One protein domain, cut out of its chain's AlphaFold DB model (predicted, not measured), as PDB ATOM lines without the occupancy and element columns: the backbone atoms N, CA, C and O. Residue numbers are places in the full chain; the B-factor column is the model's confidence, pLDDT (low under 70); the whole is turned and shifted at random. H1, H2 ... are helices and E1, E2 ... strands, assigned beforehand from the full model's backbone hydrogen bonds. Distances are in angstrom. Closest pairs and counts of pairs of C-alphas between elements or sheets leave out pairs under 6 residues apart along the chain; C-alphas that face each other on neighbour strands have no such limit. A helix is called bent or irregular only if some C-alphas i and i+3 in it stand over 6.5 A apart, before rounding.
ATOM      1  N   ILE A   6     246.319 209.363 373.398       88.06
ATOM      2  CA  ILE A   6     245.234 208.527 372.884       88.06
ATOM      3  C   ILE A   6     245.670 207.076 372.850       88.06
ATOM      4  O   ILE A   6     246.831 206.772 372.605       88.06
ATOM      5  N   ARG A   7     244.736 206.171 373.120       87.12
ATOM      6  CA  ARG A   7     244.968 204.736 372.991       87.12
ATOM      7  C   ARG A   7     244.160 204.204 371.827       87.12
ATOM      8  O   ARG A   7     242.948 204.404 371.815       87.12
ATOM      9  N   VAL A   8     244.819 203.497 370.922       88.25
ATOM     10  CA  VAL A   8     244.215 202.889 369.734       88.25
ATOM     11  C   VAL A   8     244.429 201.378 369.721       88.25
ATOM     12  O   VAL A   8     245.340 200.883 370.393       88.25
ATOM     13  N   ASN A   9     243.587 200.644 368.999       88.44
ATOM     14  CA  ASN A   9     243.765 199.215 368.740       88.44
ATOM     15  C   ASN A   9     244.085 198.937 367.261       88.44
ATOM     16  O   ASN A   9     244.133 199.857 366.446       88.44
ATOM     17  N   SER A  10     244.270 197.659 366.929       87.12
ATOM     18  CA  SER A  10     244.512 197.175 365.562       87.12
ATOM     19  C   SER A  10     243.393 197.443 364.557       87.12
ATOM     20  O   SER A  10     243.628 197.330 363.359       87.12
ATOM     21  N   ASP A  11     242.200 197.790 365.033       88.75
ATOM     22  CA  ASP A  11     241.021 198.061 364.210       88.75
ATOM     23  C   ASP A  11     240.813 199.572 364.002       88.75
ATOM     24  O   ASP A  11     239.713 200.011 363.684       88.75
ATOM     25  N   ASP A  12     241.852 200.381 364.239       89.44
ATOM     26  CA  ASP A  12     241.823 201.843 364.124       89.44
ATOM     27  C   ASP A  12     240.874 202.557 365.115       89.44
ATOM     28  O   ASP A  12     240.561 203.743 364.960       89.44
ATOM     29  N   HIS A  13     240.447 201.874 366.182       89.56
ATOM     30  CA  HIS A  13     239.516 202.409 367.177       89.56
ATOM     31  C   HIS A  13     240.228 203.086 368.353       89.56
ATOM     32  O   HIS A  13     241.062 202.490 369.039       89.56
ATOM     33  N   VAL A  14     239.810 204.311 368.682       89.50
ATOM     34  CA  VAL A  14     240.232 205.051 369.877       89.50
ATOM     35  C   VAL A  14     239.530 204.489 371.112       89.50
ATOM     36  O   VAL A  14     238.362 204.761 371.397       89.50
ATOM     37  N   LEU A  15     240.274 203.741 371.915       86.69
ATOM     38  CA  LEU A  15     239.795 203.132 373.153       86.69
ATOM     39  C   LEU A  15     239.677 204.138 374.302       86.69
ATOM     40  O   LEU A  15     238.825 203.982 375.181       86.69
ATOM     41  N   SER A  16     240.545 205.152 374.322       85.44
ATOM     42  CA  SER A  16     240.577 206.159 375.387       85.44
ATOM     43  C   SER A  16     241.411 207.384 375.010       85.44
ATOM     44  O   SER A  16     242.296 207.294 374.163       85.44
ATOM     45  N   ALA A  17     241.139 208.507 375.676       86.69
ATOM     46  CA  ALA A  17     241.806 209.790 375.491       86.69
ATOM     47  C   ALA A  17     242.073 210.418 376.868       86.69
ATOM     48  O   ALA A  17     241.153 210.563 377.675       86.69
ATOM     49  N   HIS A  18     243.325 210.776 377.150       84.62
ATOM     50  CA  HIS A  18     243.774 211.232 378.463       84.62
ATOM     51  C   HIS A  18     244.728 212.422 378.367       84.62
ATOM     52  O   HIS A  18     245.395 212.647 377.365       84.62
ATOM     53  N   ILE A  19     244.817 213.184 379.455       84.06
ATOM     54  CA  ILE A  19     245.810 214.259 379.616       84.06
ATOM     55  C   ILE A  19     247.083 213.717 380.283       84.06
ATOM     56  O   ILE A  19     248.170 214.222 380.046       84.06
ATOM     57  N   LYS A  20     246.956 212.675 381.118       83.50
ATOM     58  CA  LYS A  20     248.057 212.091 381.895       83.50
ATOM     59  C   LYS A  20     248.447 210.715 381.358       83.50
ATOM     60  O   LYS A  20     247.574 209.860 381.196       83.50
ATOM     61  N   TYR A  21     249.751 210.485 381.208       77.38
ATOM     62  CA  TYR A  21     250.311 209.217 380.732       77.38
ATOM     63  C   TYR A  21     249.920 208.029 381.618       77.38
ATOM     64  O   TYR A  21     249.387 207.045 381.122       77.38
ATOM     65  N   GLY A  22     250.089 208.142 382.943       71.81
ATOM     66  CA  GLY A  22     249.813 207.042 383.882       71.81
ATOM     67  C   GLY A  22     248.382 206.499 383.798       71.81
ATOM     68  O   GLY A  22     248.158 205.296 383.898       71.81
ATOM     69  N   THR A  23     247.404 207.365 383.526       76.69
ATOM     70  CA  THR A  23     246.019 206.941 383.280       76.69
ATOM     71  C   THR A  23     245.893 206.224 381.935       76.69
ATOM     72  O   THR A  23     245.249 205.180 381.864       76.69
ATOM     73  N   ALA A  24     246.573 206.727 380.902       68.75
ATOM     74  CA  ALA A  24     246.574 206.163 379.557       68.75
ATOM     75  C   ALA A  24     247.233 204.783 379.442       68.75
ATOM     76  O   ALA A  24     246.942 204.081 378.478       68.75
ATOM     77  N   VAL A  25     248.078 204.360 380.391       70.31
ATOM     78  CA  VAL A  25     248.731 203.029 380.395       70.31
ATOM     79  C   VAL A  25     248.169 202.043 381.426       70.31
ATOM     80  O   VAL A  25     248.458 200.855 381.341       70.31
ATOM     81  N   SER A  26     247.309 202.497 382.343       67.62
ATOM     82  CA  SER A  26     246.801 201.693 383.472       67.62
ATOM     83  C   SER A  26     246.065 200.396 383.087       67.62
ATOM     84  O   SER A  26     246.141 199.411 383.814       67.62
ATOM     85  N   GLU A  27     245.393 200.358 381.933       62.03
ATOM     86  CA  GLU A  27     244.644 199.181 381.460       62.03
ATOM     87  C   GLU A  27     245.300 198.507 380.236       62.03
ATOM     88  O   GLU A  27     244.671 198.429 379.181       62.03
ATOM     89  N   TYR A  28     246.574 198.108 380.292       61.75
ATOM     90  CA  TYR A  28     247.241 197.476 379.137       61.75
ATOM     91  C   TYR A  28     246.435 196.285 378.579       61.75
ATOM     92  O   TYR A  28     246.046 195.380 379.319       61.75
ATOM     93  N   LYS A  29     246.198 196.279 377.261       68.81
ATOM     94  CA  LYS A  29     245.584 195.166 376.524       68.81
ATOM     95  C   LYS A  29     246.432 194.838 375.301       68.81
ATOM     96  O   LYS A  29     246.939 195.741 374.636       68.81
ATOM     97  N   PHE A  30     246.564 193.548 375.004       67.38
ATOM     98  CA  PHE A  30     247.243 193.081 373.799       67.38
ATOM     99  C   PHE A  30     246.583 193.675 372.542       67.38
ATOM    100  O   PHE A  30     245.359 193.801 372.500       67.38
ATOM    101  N   GLY A  31     247.384 194.066 371.545       75.25
ATOM    102  CA  GLY A  31     246.888 194.714 370.322       75.25
ATOM    103  C   GLY A  31     246.440 196.167 370.508       75.25
ATOM    104  O   GLY A  31     245.613 196.654 369.741       75.25
ATOM    105  N   THR A  32     246.947 196.859 371.536       82.00
ATOM    106  CA  THR A  32     246.681 198.287 371.762       82.00
ATOM    107  C   THR A  32     247.974 199.072 371.937       82.00
ATOM    108  O   THR A  32     248.942 198.564 372.503       82.00
ATOM    109  N   THR A  33     247.969 200.321 371.478       83.50
ATOM    110  CA  THR A  33     249.114 201.237 371.539       83.50
ATOM    111  C   THR A  33     248.654 202.591 372.060       83.50
ATOM    112  O   THR A  33     247.570 203.065 371.719       83.50
ATOM    113  N   VAL A  34     249.474 203.213 372.908       85.69
ATOM    114  CA  VAL A  34     249.270 204.588 373.376       85.69
ATOM    115  C   VAL A  34     250.148 205.521 372.551       85.69
ATOM    116  O   VAL A  34     251.326 205.246 372.359       85.69
ATOM    117  N   ILE A  35     249.566 206.618 372.087       85.62
ATOM    118  CA  ILE A  35     250.213 207.662 371.299       85.62
ATOM    119  C   ILE A  35     250.307 208.911 372.178       85.62
ATOM    120  O   ILE A  35     249.279 209.341 372.711       85.62
ATOM    121  N   ASP A  36     251.504 209.484 372.331       87.44
ATOM    122  CA  ASP A  36     251.677 210.855 372.830       87.44
ATOM    123  C   ASP A  36     251.573 211.815 371.639       87.44
ATOM    124  O   ASP A  36     252.410 211.793 370.738       87.44
ATOM    125  N   LEU A  37     250.523 212.632 371.617       84.75
ATOM    126  CA  LEU A  37     250.230 213.579 370.540       84.75
ATOM    127  C   LEU A  37     251.206 214.766 370.498       84.75
ATOM    128  O   LEU A  37     251.181 215.524 369.534       84.75
ATOM    129  N   GLU A  38     252.044 214.953 371.524       82.62
ATOM    130  CA  GLU A  38     253.137 215.935 371.484       82.62
ATOM    131  C   GLU A  38     254.395 215.383 370.789       82.62
ATOM    132  O   GLU A  38     255.164 216.154 370.220       82.62
ATOM    133  N   GLU A  39     254.600 214.063 370.803       79.31
ATOM    134  CA  GLU A  39     255.793 213.415 370.233       79.31
ATOM    135  C   GLU A  39     255.527 212.792 368.855       79.31
ATOM    136  O   GLU A  39     256.409 212.701 367.992       79.31
ATOM    137  N   VAL A  40     254.294 212.341 368.631       81.19
ATOM    138  CA  VAL A  40     253.879 211.654 367.412       81.19
ATOM    139  C   VAL A  40     252.905 212.540 366.654       81.19
ATOM    140  O   VAL A  40     251.713 212.576 366.952       81.19
ATOM    141  N   ASP A  41     253.416 213.211 365.624       83.81
ATOM    142  CA  ASP A  41     252.557 213.856 364.635       83.81
ATOM    143  C   ASP A  41     251.756 212.796 363.863       83.81
ATOM    144  O   ASP A  41     252.338 211.886 363.265       83.81
ATOM    145  N   ILE A  42     250.428 212.903 363.924       84.06
ATOM    146  CA  ILE A  42     249.454 212.029 363.247       84.06
ATOM    147  C   ILE A  42     248.649 212.784 362.180       84.06
ATOM    148  O   ILE A  42     247.643 212.269 361.689       84.06
ATOM    149  N   SER A  43     249.092 213.988 361.798       84.88
ATOM    150  CA  SER A  43     248.420 214.833 360.799       84.88
ATOM    151  C   SER A  43     248.324 214.170 359.419       84.88
ATOM    152  O   SER A  43     247.439 214.499 358.640       84.88
ATOM    153  N   GLU A  44     249.185 213.188 359.124       83.88
ATOM    154  CA  GLU A  44     249.103 212.369 357.903       83.88
ATOM    155  C   GLU A  44     247.847 211.485 357.844       83.88
ATOM    156  O   GLU A  44     247.418 211.091 356.760       83.88
ATOM    157  N   VAL A  45     247.265 211.158 359.000       86.00
ATOM    158  CA  VAL A  45     246.118 210.246 359.118       86.00
ATOM    159  C   VAL A  45     244.848 211.000 359.505       86.00
ATOM    160  O   VAL A  45     243.740 210.591 359.159       86.00
ATOM    161  N   THR A  46     244.972 212.109 360.238       83.50
ATOM    162  CA  THR A  46     243.812 212.880 360.677       83.50
ATOM    163  C   THR A  46     244.140 214.341 360.966       83.50
ATOM    164  O   THR A  46     245.084 214.649 361.684       83.50
ATOM    165  N   ASP A  47     243.282 215.250 360.495       79.06
ATOM    166  CA  ASP A  47     243.328 216.678 360.849       79.06
ATOM    167  C   ASP A  47     242.682 216.975 362.218       79.06
ATOM    168  O   ASP A  47     242.619 218.127 362.673       79.06
ATOM    169  N   GLN A  48     242.127 215.954 362.882       76.19
ATOM    170  CA  GLN A  48     241.434 216.128 364.152       76.19
ATOM    171  C   GLN A  48     242.422 216.434 365.279       76.19
ATOM    172  O   GLN A  48     243.380 215.711 365.519       76.19
ATOM    173  N   LYS A  49     242.137 217.498 366.036       70.06
ATOM    174  CA  LYS A  49     242.947 217.929 367.194       70.06
ATOM    175  C   LYS A  49     242.359 217.514 368.544       70.06
ATOM    176  O   LYS A  49     242.936 217.783 369.593       70.06
ATOM    177  N   THR A  50     241.183 216.894 368.533       75.56
ATOM    178  CA  THR A  50     240.473 216.455 369.739       75.56
ATOM    179  C   THR A  50     239.897 215.074 369.530       75.56
ATOM    180  O   THR A  50     239.077 214.880 368.636       75.56
ATOM    181  N   PHE A  51     240.267 214.168 370.430       83.19
ATOM    182  CA  PHE A  51     239.885 212.766 370.374       83.19
ATOM    183  C   PHE A  51     239.014 212.374 371.565       83.19
ATOM    184  O   PHE A  51     239.209 212.851 372.688       83.19
ATOM    185  N   LYS A  52     238.052 211.490 371.314       83.44
ATOM    186  CA  LYS A  52     237.111 210.921 372.277       83.44
ATOM    187  C   LYS A  52     237.096 209.402 372.133       83.44
ATOM    188  O   LYS A  52     237.357 208.859 371.067       83.44
ATOM    189  N   LYS A  53     236.751 208.719 373.224       85.12
ATOM    190  CA  LYS A  53     236.555 207.265 373.230       85.12
ATOM    191  C   LYS A  53     235.470 206.857 372.226       85.12
ATOM    192  O   LYS A  53     234.409 207.478 372.203       85.12
ATOM    193  N   GLY A  54     235.727 205.789 371.473       82.25
ATOM    194  CA  GLY A  54     234.814 205.220 370.479       82.25
ATOM    195  C   GLY A  54     234.855 205.908 369.115       82.25
ATOM    196  O   GLY A  54     233.929 205.731 368.334       82.25
ATOM    197  N   GLN A  55     235.870 206.734 368.855       87.19
ATOM    198  CA  GLN A  55     236.122 207.288 367.527       87.19
ATOM    199  C   GLN A  55     237.003 206.356 366.705       87.19
ATOM    200  O   GLN A  55     237.887 205.705 367.257       87.19
ATOM    201  N   ASP A  56     236.818 206.398 365.393       89.06
ATOM    202  CA  ASP A  56     237.601 205.622 364.439       89.06
ATOM    203  C   ASP A  56     238.548 206.573 363.714       89.06
ATOM    204  O   ASP A  56     238.133 207.651 363.275       89.06
ATOM    205  N   ILE A  57     239.818 206.188 363.601       88.81
ATOM    206  CA  ILE A  57     240.835 206.935 362.855       88.81
ATOM    207  C   ILE A  57     241.401 206.000 361.780       88.81
ATOM    208  O   ILE A  57     242.446 205.391 361.997       88.81
ATOM    209  N   PRO A  58     240.719 205.848 360.630       90.12
ATOM    210  CA  PRO A  58     241.105 204.870 359.618       90.12
ATOM    211  C   PRO A  58     242.571 205.009 359.194       90.12
ATOM    212  O   PRO A  58     243.019 206.098 358.838       90.12
ATOM    213  N   GLY A  59     243.312 203.904 359.213       87.12
ATOM    214  CA  GLY A  59     244.722 203.842 358.840       87.12
ATOM    215  C   GLY A  59     245.709 204.240 359.940       87.12
ATOM    216  O   GLY A  59     246.917 204.170 359.696       87.12
ATOM    217  N   ILE A  60     245.253 204.619 361.143       87.88
ATOM    218  CA  ILE A  60     246.156 205.005 362.238       87.88
ATOM    219  C   ILE A  60     247.062 203.852 362.649       87.88
ATOM    220  O   ILE A  60     248.249 204.060 362.888       87.88
ATOM    221  N   TRP A  61     246.544 202.626 362.684       87.75
ATOM    222  CA  TRP A  61     247.323 201.462 363.067       87.75
ATOM    223  C   TRP A  61     248.423 201.170 362.049       87.75
ATOM    224  O   TRP A  61     249.582 201.007 362.420       87.75
ATOM    225  N   ALA A  62     248.090 201.193 360.757       87.00
ATOM    226  CA  ALA A  62     249.063 201.002 359.684       87.00
ATOM    227  C   ALA A  62     250.140 202.103 359.673       87.00
ATOM    228  O   ALA A  62     251.320 201.815 359.468       87.00
ATOM    229  N   PHE A  63     249.753 203.355 359.938       87.94
ATOM    230  CA  PHE A  63     250.685 204.473 360.090       87.94
ATOM    231  C   PHE A  63     251.665 204.250 361.249       87.94
ATOM    232  O   PHE A  63     252.880 204.381 361.076       87.94
ATOM    233  N   LEU A  64     251.151 203.868 362.421       85.19
ATOM    234  CA  LEU A  64     251.978 203.577 363.589       85.19
ATOM    235  C   LEU A  64     252.910 202.397 363.338       85.19
ATOM    236  O   LEU A  64     254.072 202.454 363.731       85.19
ATOM    237  N   GLU A  65     252.429 201.358 362.658       83.25
ATOM    238  CA  GLU A  65     253.218 200.172 362.343       83.25
ATOM    239  C   GLU A  65     254.370 200.505 361.389       83.25
ATOM    240  O   GLU A  65     255.519 200.144 361.646       83.25
ATOM    241  N   LYS A  66     254.106 201.308 360.351       85.00
ATOM    242  CA  LYS A  66     255.147 201.816 359.449       85.00
ATOM    243  C   LYS A  66     256.208 202.617 360.208       85.00
ATOM    244  O   LYS A  66     257.402 202.402 360.013       85.00
ATOM    245  N   ARG A  67     255.784 203.517 361.101       84.62
ATOM    246  CA  ARG A  67     256.695 204.327 361.928       84.62
ATOM    247  C   ARG A  67     257.466 203.470 362.937       84.62
ATOM    248  O   ARG A  67     258.626 203.751 363.219       84.62
ATOM    249  N   ARG A  68     256.852 202.404 363.461       82.31
ATOM    250  CA  ARG A  68     257.494 201.425 364.348       82.31
ATOM    251  C   ARG A  68     258.621 200.694 363.624       82.31
ATOM    252  O   ARG A  68     259.715 200.618 364.175       82.31
ATOM    253  N   ILE A  69     258.364 200.199 362.414       82.12
ATOM    254  CA  ILE A  69     259.365 199.515 361.582       82.12
ATOM    255  C   ILE A  69     260.508 200.472 361.227       82.12
ATOM    256  O   ILE A  69     261.667 200.133 361.441       82.12
ATOM    257  N   ASP A  70     260.201 201.692 360.779       85.88
ATOM    258  CA  ASP A  70     261.211 202.714 360.465       85.88
ATOM    259  C   ASP A  70     262.101 203.046 361.679       85.88
ATOM    260  O   ASP A  70     263.328 203.045 361.579       85.88
ATOM    261  N   ASN A  71     261.506 203.222 362.863       84.25
ATOM    262  CA  ASN A  71     262.259 203.414 364.103       84.25
ATOM    263  C   ASN A  71     263.131 202.197 364.452       84.25
ATOM    264  O   ASN A  71     264.264 202.369 364.895       84.25
ATOM    265  N   LEU A  72     262.633 200.971 364.259       82.38
ATOM    266  CA  LEU A  72     263.425 199.757 364.482       82.38
ATOM    267  C   LEU A  72     264.625 199.673 363.533       82.38
ATOM    268  O   LEU A  72     265.702 199.281 363.973       82.38
ATOM    269  N   LEU A  73     264.470 200.093 362.276       87.75
ATOM    270  CA  LEU A  73     265.561 200.144 361.303       87.75
ATOM    271  C   LEU A  73     266.634 201.173 361.694       87.75
ATOM    272  O   LEU A  73     267.820 200.886 361.539       87.75
ATOM    273  N   VAL A  74     266.249 202.331 362.251       88.19
ATOM    274  CA  VAL A  74     267.200 203.317 362.810       88.19
ATOM    275  C   VAL A  74     267.953 202.735 364.009       88.19
ATOM    276  O   VAL A  74     269.176 202.849 364.079       88.19
ATOM    277  N   LEU A  75     267.239 202.098 364.942       83.69
ATOM    278  CA  LEU A  75     267.839 201.493 366.135       83.69
ATOM    279  C   LEU A  75     268.820 200.380 365.770       83.69
ATOM    280  O   LEU A  75     269.939 200.352 366.274       83.69
ATOM    281  N   ALA A  76     268.432 199.494 364.854       83.62
ATOM    282  CA  ALA A  76     269.299 198.417 364.405       83.62
ATOM    283  C   ALA A  76     270.551 198.952 363.686       83.62
ATOM    284  O   ALA A  76     271.632 198.389 363.845       83.62
ATOM    285  N   ALA A  77     270.439 200.067 362.954       87.50
ATOM    286  CA  ALA A  77     271.583 200.705 362.309       87.50
ATOM    287  C   ALA A  77     272.520 201.338 363.348       87.50
ATOM    288  O   ALA A  77     273.736 201.212 363.230       87.50
ATOM    289  N   ALA A  78     271.976 201.958 364.401       85.75
ATOM    290  CA  ALA A  78     272.770 202.486 365.509       85.75
ATOM    291  C   ALA A  78     273.529 201.368 366.241       85.75
ATOM    292  O   ALA A  78     274.742 201.473 366.423       85.75
ATOM    293  N   ALA A  79     272.845 200.271 366.574       80.81
ATOM    294  CA  ALA A  79     273.454 199.098 367.200       80.81
ATOM    295  C   ALA A  79     274.541 198.465 366.310       80.81
ATOM    296  O   ALA A  79     275.614 198.097 366.790       80.81
ATOM    297  N   TYR A  80     274.305 198.378 364.996       83.19
ATOM    298  CA  TYR A  80     275.303 197.894 364.040       83.19
ATOM    299  C   TYR A  80     276.547 198.793 363.998       83.19
ATOM    300  O   TYR A  80     277.663 198.299 364.144       83.19
ATOM    301  N   LEU A  81     276.372 200.112 363.859       84.88
ATOM    302  CA  LEU A  81     277.479 201.080 363.816       84.88
ATOM    303  C   LEU A  81     278.283 201.126 365.123       84.88
ATOM    304  O   LEU A  81     279.479 201.414 365.097       84.88
ATOM    305  N   ASN A  82     277.646 200.813 366.252       81.50
ATOM    306  CA  ASN A  82     278.295 200.707 367.558       81.50
ATOM    307  C   ASN A  82     278.974 199.340 367.793       81.50
ATOM    308  O   ASN A  82     279.472 199.093 368.889       81.50
ATOM    309  N   ASN A  83     279.025 198.460 366.781       76.31
ATOM    310  CA  ASN A  83     279.529 197.081 366.867       76.31
ATOM    311  C   ASN A  83     278.818 196.219 367.922       76.31
ATOM    312  O   ASN A  83     279.386 195.253 368.432       76.31
ATOM    313  N   GLU A  84     277.572 196.549 368.258       68.62
ATOM    314  CA  GLU A  84     276.784 195.748 369.187       68.62
ATOM    315  C   GLU A  84     276.266 194.497 368.473       68.62
ATOM    316  O   GLU A  84     276.284 193.419 369.046       68.62
ATOM    317  N   ILE A  85     275.876 194.564 367.199       63.41
ATOM    318  CA  ILE A  85     275.450 193.376 366.439       63.41
ATOM    319  C   ILE A  85     276.688 192.583 365.979       63.41
ATOM    320  O   ILE A  85     277.217 192.800 364.891       63.41
ATOM    321  N   ILE A  86     277.167 191.664 366.819       54.78
ATOM    322  CA  ILE A  86     278.297 190.772 366.508       54.78
ATOM    323  C   ILE A  86     277.810 189.621 365.610       54.78
ATOM    324  O   ILE A  86     276.706 189.113 365.775       54.78
ATOM    325  N   GLU A  87     278.650 189.173 364.674       49.09
ATOM    326  CA  GLU A  87     278.388 188.116 363.675       49.09
ATOM    327  C   GLU A  87     278.026 186.719 364.221       49.09
ATOM    328  O   GLU A  87     277.856 185.787 363.440       49.09
ATOM    329  N   SER A  88     277.902 186.553 365.535       44.88
ATOM    330  CA  SER A  88     277.541 185.284 366.164       44.88
ATOM    331  C   SER A  88     276.206 185.417 366.883       44.88
ATOM    332  O   SER A  88     275.881 186.500 367.359       44.88
ATOM    333  N   ASP A  89     275.459 184.317 366.998       46.91
ATOM    334  CA  ASP A  89     274.144 184.178 367.659       46.91
ATOM    335  C   ASP A  89     274.079 184.653 369.137       46.91
ATOM    336  O   ASP A  89     273.112 184.397 369.859       46.91
ATOM    337  N   SER A  90     275.103 185.343 369.634       47.19
ATOM    338  CA  SER A  90     275.102 186.061 370.898       47.19
ATOM    339  C   SER A  90     274.155 187.262 370.852       47.19
ATOM    340  O   SER A  90     274.306 188.163 370.027       47.19
ATOM    341  N   LYS A  91     273.212 187.308 371.799       52.38
ATOM    342  CA  LYS A  91     272.367 188.479 372.052       52.38
ATOM    343  C   LYS A  91     273.245 189.668 372.429       52.38
ATOM    344  O   LYS A  91     273.827 189.667 373.513       52.38
ATOM    345  N   SER A  92     273.298 190.688 371.590       46.16
ATOM    346  CA  SER A  92     273.756 191.997 372.034       46.16
ATOM    347  C   SER A  92     272.585 192.763 372.600       46.16
ATOM    348  O   SER A  92     271.472 192.639 372.102       46.16
ATOM    349  N   THR A  93     272.817 193.472 373.698       47.91
ATOM    350  CA  THR A  93     271.842 194.380 374.297       47.91
ATOM    351  C   THR A  93     272.334 195.774 373.984       47.91
ATOM    352  O   THR A  93     273.442 196.113 374.390       47.91
ATOM    353  N   ASP A  94     271.532 196.542 373.255       47.66
ATOM    354  CA  ASP A  94     271.796 197.956 373.027       47.66
ATOM    355  C   ASP A  94     271.916 198.643 374.395       47.66
ATOM    356  O   ASP A  94     270.976 198.618 375.199       47.66
ATOM    357  N   ALA A  95     273.088 199.212 374.686       40.00
ATOM    358  CA  ALA A  95     273.366 199.838 375.980       40.00
ATOM    359  C   ALA A  95     272.537 201.117 376.218       40.00
ATOM    360  O   ALA A  95     272.459 201.610 377.342       40.00
ATOM    361  N   ILE A  96     271.917 201.647 375.165       40.59
ATOM    362  CA  ILE A  96     271.158 202.893 375.114       40.59
ATOM    363  C   ILE A  96     269.643 202.625 375.176       40.59
ATOM    364  O   ILE A  96     268.916 203.387 375.812       40.59
ATOM    365  N   THR A  97     269.139 201.554 374.547       49.03
ATOM    366  CA  THR A  97     267.695 201.216 374.554       49.03
ATOM    367  C   THR A  97     267.312 200.000 375.388       49.03
ATOM    368  O   THR A  97     266.123 199.774 375.628       49.03
ATOM    369  N   GLY A  98     268.285 199.190 375.809       50.16
ATOM    370  CA  GLY A  98     268.055 197.932 376.518       50.16
ATOM    371  C   GLY A  98     267.401 196.840 375.664       50.16
ATOM    372  O   GLY A  98     267.054 195.780 376.188       50.16
ATOM    373  N   ARG A  99     267.199 197.068 374.357       55.25
ATOM    374  CA  ARG A  99     266.661 196.059 373.437       55.25
ATOM    375  C   ARG A  99     267.785 195.166 372.947       55.25
ATOM    376  O   ARG A  99     268.814 195.653 372.490       55.25
ATOM    377  N   SER A 100     267.574 193.854 373.015       57.34
ATOM    378  CA  SER A 100     268.506 192.910 372.417       57.34
ATOM    379  C   SER A 100     268.176 192.661 370.953       57.34
ATOM    380  O   SER A 100     267.021 192.347 370.664       57.34
ATOM    381  N   PHE A 101     269.159 192.759 370.059       63.12
ATOM    382  CA  PHE A 101     268.955 192.581 368.619       63.12
ATOM    383  C   PHE A 101     270.005 191.625 368.047       63.12
ATOM    384  O   PHE A 101     271.202 191.882 368.147       63.12
ATOM    385  N   THR A 102     269.582 190.495 367.475       73.62
ATOM    386  CA  THR A 102     270.508 189.551 366.825       73.62
ATOM    387  C   THR A 102     270.663 189.855 365.332       73.62
ATOM    388  O   THR A 102     269.836 190.544 364.730       73.62
ATOM    389  N   ARG A 103     271.699 189.295 364.689       76.12
ATOM    390  CA  ARG A 103     271.845 189.365 363.222       76.12
ATOM    391  C   ARG A 103     270.650 188.731 362.501       76.12
ATOM    392  O   ARG A 103     270.226 189.250 361.476       76.12
ATOM    393  N   ALA A 104     270.092 187.644 363.037       79.69
ATOM    394  CA  ALA A 104     268.903 187.003 362.479       79.69
ATOM    395  C   ALA A 104     267.669 187.919 362.558       79.69
ATOM    396  O   ALA A 104     266.939 188.040 361.576       79.69
ATOM    397  N   ASP A 105     267.482 188.622 363.681       79.00
ATOM    398  CA  ASP A 105     266.390 189.592 363.840       79.00
ATOM    399  C   ASP A 105     266.511 190.746 362.838       79.00
ATOM    400  O   ASP A 105     265.513 191.168 362.257       79.00
ATOM    401  N   LEU A 106     267.738 191.213 362.582       83.31
ATOM    402  CA  LEU A 106     268.007 192.213 361.550       83.31
ATOM    403  C   LEU A 106     267.658 191.709 360.153       83.31
ATOM    404  O   LEU A 106     266.956 192.406 359.427       83.31
ATOM    405  N   MET A 107     268.100 190.509 359.776       84.06
ATOM    406  CA  MET A 107     267.793 189.971 358.447       84.06
ATOM    407  C   MET A 107     266.285 189.783 358.244       84.06
ATOM    408  O   MET A 107     265.776 190.155 357.190       84.06
ATOM    409  N   ASN A 108     265.564 189.303 359.262       86.12
ATOM    410  CA  ASN A 108     264.105 189.180 359.218       86.12
ATOM    411  C   ASN A 108     263.420 190.549 359.075       86.12
ATOM    412  O   ASN A 108     262.506 190.699 358.267       86.12
ATOM    413  N   LEU A 109     263.876 191.561 359.825       85.06
ATOM    414  CA  LEU A 109     263.339 192.921 359.741       85.06
ATOM    415  C   LEU A 109     263.570 193.537 358.352       85.06
ATOM    416  O   LEU A 109     262.685 194.199 357.813       85.06
ATOM    417  N   LEU A 110     264.749 193.317 357.764       88.00
ATOM    418  CA  LEU A 110     265.077 193.786 356.417       88.00
ATOM    419  C   LEU A 110     264.245 193.081 355.345       88.00
ATOM    420  O   LEU A 110     263.773 193.738 354.417       88.00
ATOM    421  N   GLU A 111     264.018 191.776 355.486       88.31
ATOM    422  CA  GLU A 111     263.152 191.010 354.588       88.31
ATOM    423  C   GLU A 111     261.700 191.508 354.652       88.31
ATOM    424  O   GLU A 111     261.090 191.770 353.612       88.31
ATOM    425  N   GLU A 112     261.170 191.732 355.859       86.25
ATOM    426  CA  GLU A 112     259.830 192.290 356.073       86.25
ATOM    427  C   GLU A 112     259.702 193.704 355.483       86.25
ATOM    428  O   GLU A 112     258.718 194.021 354.806       86.25
ATOM    429  N   ALA A 113     260.732 194.533 355.663       85.88
ATOM    430  CA  ALA A 113     260.816 195.871 355.088       85.88
ATOM    431  C   ALA A 113     261.133 195.879 353.580       85.88
ATOM    432  O   ALA A 113     261.062 196.937 352.952       85.88
ATOM    433  N   LYS A 114     261.461 194.721 352.987       91.06
ATOM    434  CA  LYS A 114     261.910 194.558 351.594       91.06
ATOM    435  C   LYS A 114     263.112 195.444 351.242       91.06
ATOM    436  O   LYS A 114     263.166 196.015 350.153       91.06
ATOM    437  N   LEU A 115     264.065 195.559 352.164       89.94
ATOM    438  CA  LEU A 115     265.294 196.333 352.000       89.94
ATOM    439  C   LEU A 115     266.505 195.407 351.897       89.94
ATOM    440  O   LEU A 115     266.622 194.428 352.634       89.94
ATOM    441  N   LEU A 116     267.431 195.736 350.999       90.81
ATOM    442  CA  LEU A 116     268.748 195.109 350.987       90.81
ATOM    443  C   LEU A 116     269.614 195.705 352.097       90.81
ATOM    444  O   LEU A 116     269.450 196.866 352.471       90.81
ATOM    445  N   PHE A 117     270.553 194.909 352.605       88.56
ATOM    446  CA  PHE A 117     271.425 195.308 353.709       88.56
ATOM    447  C   PHE A 117     272.222 196.584 353.402       88.56
ATOM    448  O   PHE A 117     272.218 197.514 354.205       88.56
ATOM    449  N   ASP A 118     272.858 196.653 352.230       90.06
ATOM    450  CA  ASP A 118     273.689 197.799 351.846       90.06
ATOM    451  C   ASP A 118     272.853 199.075 351.655       90.06
ATOM    452  O   ASP A 118     273.244 200.151 352.112       90.06
ATOM    453  N   ASP A 119     271.669 198.946 351.048       92.62
ATOM    454  CA  ASP A 119     270.737 200.060 350.840       92.62
ATOM    455  C   ASP A 119     270.199 200.591 352.173       92.62
ATOM    456  O   ASP A 119     270.142 201.803 352.397       92.62
ATOM    457  N   TRP A 120     269.843 199.684 353.087       93.00
ATOM    458  CA  TRP A 120     269.427 200.032 354.439       93.00
ATOM    459  C   TRP A 120     270.539 200.759 355.192       93.00
ATOM    460  O   TRP A 120     270.308 201.837 355.739       93.00
ATOM    461  N   LEU A 121     271.758 200.217 355.199       91.00
ATOM    462  CA  LEU A 121     272.854 200.847 355.922       91.00
ATOM    463  C   LEU A 121     273.118 202.253 355.371       91.00
ATOM    464  O   LEU A 121     273.218 203.202 356.147       91.00
ATOM    465  N   ALA A 122     273.142 202.419 354.046       92.38
ATOM    466  CA  ALA A 122     273.319 203.721 353.410       92.38
ATOM    467  C   ALA A 122     272.201 204.714 353.782       92.38
ATOM    468  O   ALA A 122     272.486 205.859 354.132       92.38
ATOM    469  N   GLN A 123     270.939 204.277 353.758       93.56
ATOM    470  CA  GLN A 123     269.779 205.130 354.026       93.56
ATOM    471  C   GLN A 123     269.649 205.538 355.503       93.56
ATOM    472  O   GLN A 123     269.181 206.640 355.797       93.56
ATOM    473  N   TYR A 124     270.036 204.669 356.440       92.50
ATOM    474  CA  TYR A 124     269.779 204.868 357.869       92.50
ATOM    475  C   TYR A 124     271.005 205.328 358.669       92.50
ATOM    476  O   TYR A 124     270.835 205.748 359.814       92.50
ATOM    477  N   THR A 125     272.214 205.333 358.089       92.12
ATOM    478  CA  THR A 125     273.458 205.716 358.794       92.12
ATOM    479  C   THR A 125     273.383 207.099 359.443       92.12
ATOM    480  O   THR A 125     273.677 207.232 360.629       92.12
ATOM    481  N   GLU A 126     272.971 208.136 358.709       93.00
ATOM    482  CA  GLU A 126     272.932 209.503 359.251       93.00
ATOM    483  C   GLU A 126     271.932 209.624 360.413       93.00
ATOM    484  O   GLU A 126     272.246 210.172 361.472       93.00
ATOM    485  N   ARG A 127     270.741 209.033 360.250       92.12
ATOM    486  CA  ARG A 127     269.697 209.005 361.286       92.12
ATOM    487  C   ARG A 127     270.151 208.227 362.522       92.12
ATOM    488  O   ARG A 127     269.888 208.665 363.638       92.12
ATOM    489  N   ALA A 128     270.852 207.112 362.331       88.06
ATOM    490  CA  ALA A 128     271.409 206.301 363.407       88.06
ATOM    491  C   ALA A 128     272.486 207.054 364.202       88.06
ATOM    492  O   ALA A 128     272.451 207.070 365.429       88.06
ATOM    493  N   GLN A 129     273.403 207.745 363.522       89.44
ATOM    494  CA  GLN A 129     274.419 208.575 364.179       89.44
ATOM    495  C   GLN A 129     273.791 209.737 364.960       89.44
ATOM    496  O   GLN A 129     274.181 210.000 366.100       89.44
ATOM    497  N   ALA A 130     272.796 210.410 364.374       90.44
ATOM    498  CA  ALA A 130     272.054 211.474 365.045       90.44
ATOM    499  C   ALA A 130     271.322 210.956 366.293       90.44
ATOM    500  O   ALA A 130     271.381 211.598 367.343       90.44
ATOM    501  N   TYR A 131     270.695 209.779 366.200       87.25
ATOM    502  CA  TYR A 131     270.044 209.108 367.324       87.25
ATOM    503  C   TYR A 131     271.030 208.807 368.462       87.25
ATOM    504  O   TYR A 131     270.799 209.224 369.599       87.25
TER     505      TYR A 131
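What this domain is: This is residues 6 to 131 of the 275 residues of the protein "DGQHR domain protein" of Alteromonas macleodii (UniProt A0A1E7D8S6). Two lobes sit at the ends of one long helix, H2: a small three-stranded sheet with the short helix H1 over one face at one end, and H3 and H4 packed on the far part of H2 at the other. The printed part has 126 residues, with named elements in the order E1, E2, H1, E3, H2, H3, H4; the antiparallel sheet runs E2, E1, E3. The class is mixed, helices and strands. The elongated outline spans 48 by 27 by 25 A, only just loose and close to compact, with a radius of gyration of the C-alphas of 17.0 A.

Where its parts are: The strands are E1, residues 6 to 9, from C-alpha 6 at (245.234, 208.527, 372.884), E2, 14 to 18, and E3, 32 to 36. H1 is residues 21 to 25. H2, residues 60 to 81, is 31.6 A long, H3, 103 to 113, 15.2 A, and H4, 117 to 131, 19.4 A, ending at C-alpha 131 at (270.044, 209.108, 367.324). H4 is irregular: C-alphas 123 and 126 are 7.5 A apart.

How they stand to each other: In the hairpin E1 and E2, N 15 and O 7 are 2.8 A apart; between antiparallel E1 and E3, N 8 and O 33 are 2.9 A apart. E2, H1 and E3 form a split strand-helix-strand unit, two strands running the same way with E1 between them, its crossover right-handed. H1 is on the sheet at a height of 7.8 A. H2 only grazes the sheet with residues 60 to 64. With residues 73 to 81 alone it touches H4, about perpendicular at 89 degrees, closest at the C-alphas of Ala 78 and Ala 128, 4.6 A. With residues 69 to 76 alone it touches H3, in a helical hairpin, closest at the C-alphas of Ala 76 and Leu 106, 7.0 A. Every O i to N i+4 pair is within hydrogen-bond range in H1, H2 and H3, and 9 of 11 in H4.

The domain as a whole: The C-alphas farthest apart, of Thr 50 and Ser 88, are 48.6 A apart. The printed part has no cut; the links E3 to H2 and H2 to H3 are long. The pLDDT is under 70 at residues 24, 26 to 30 and 84 to 101.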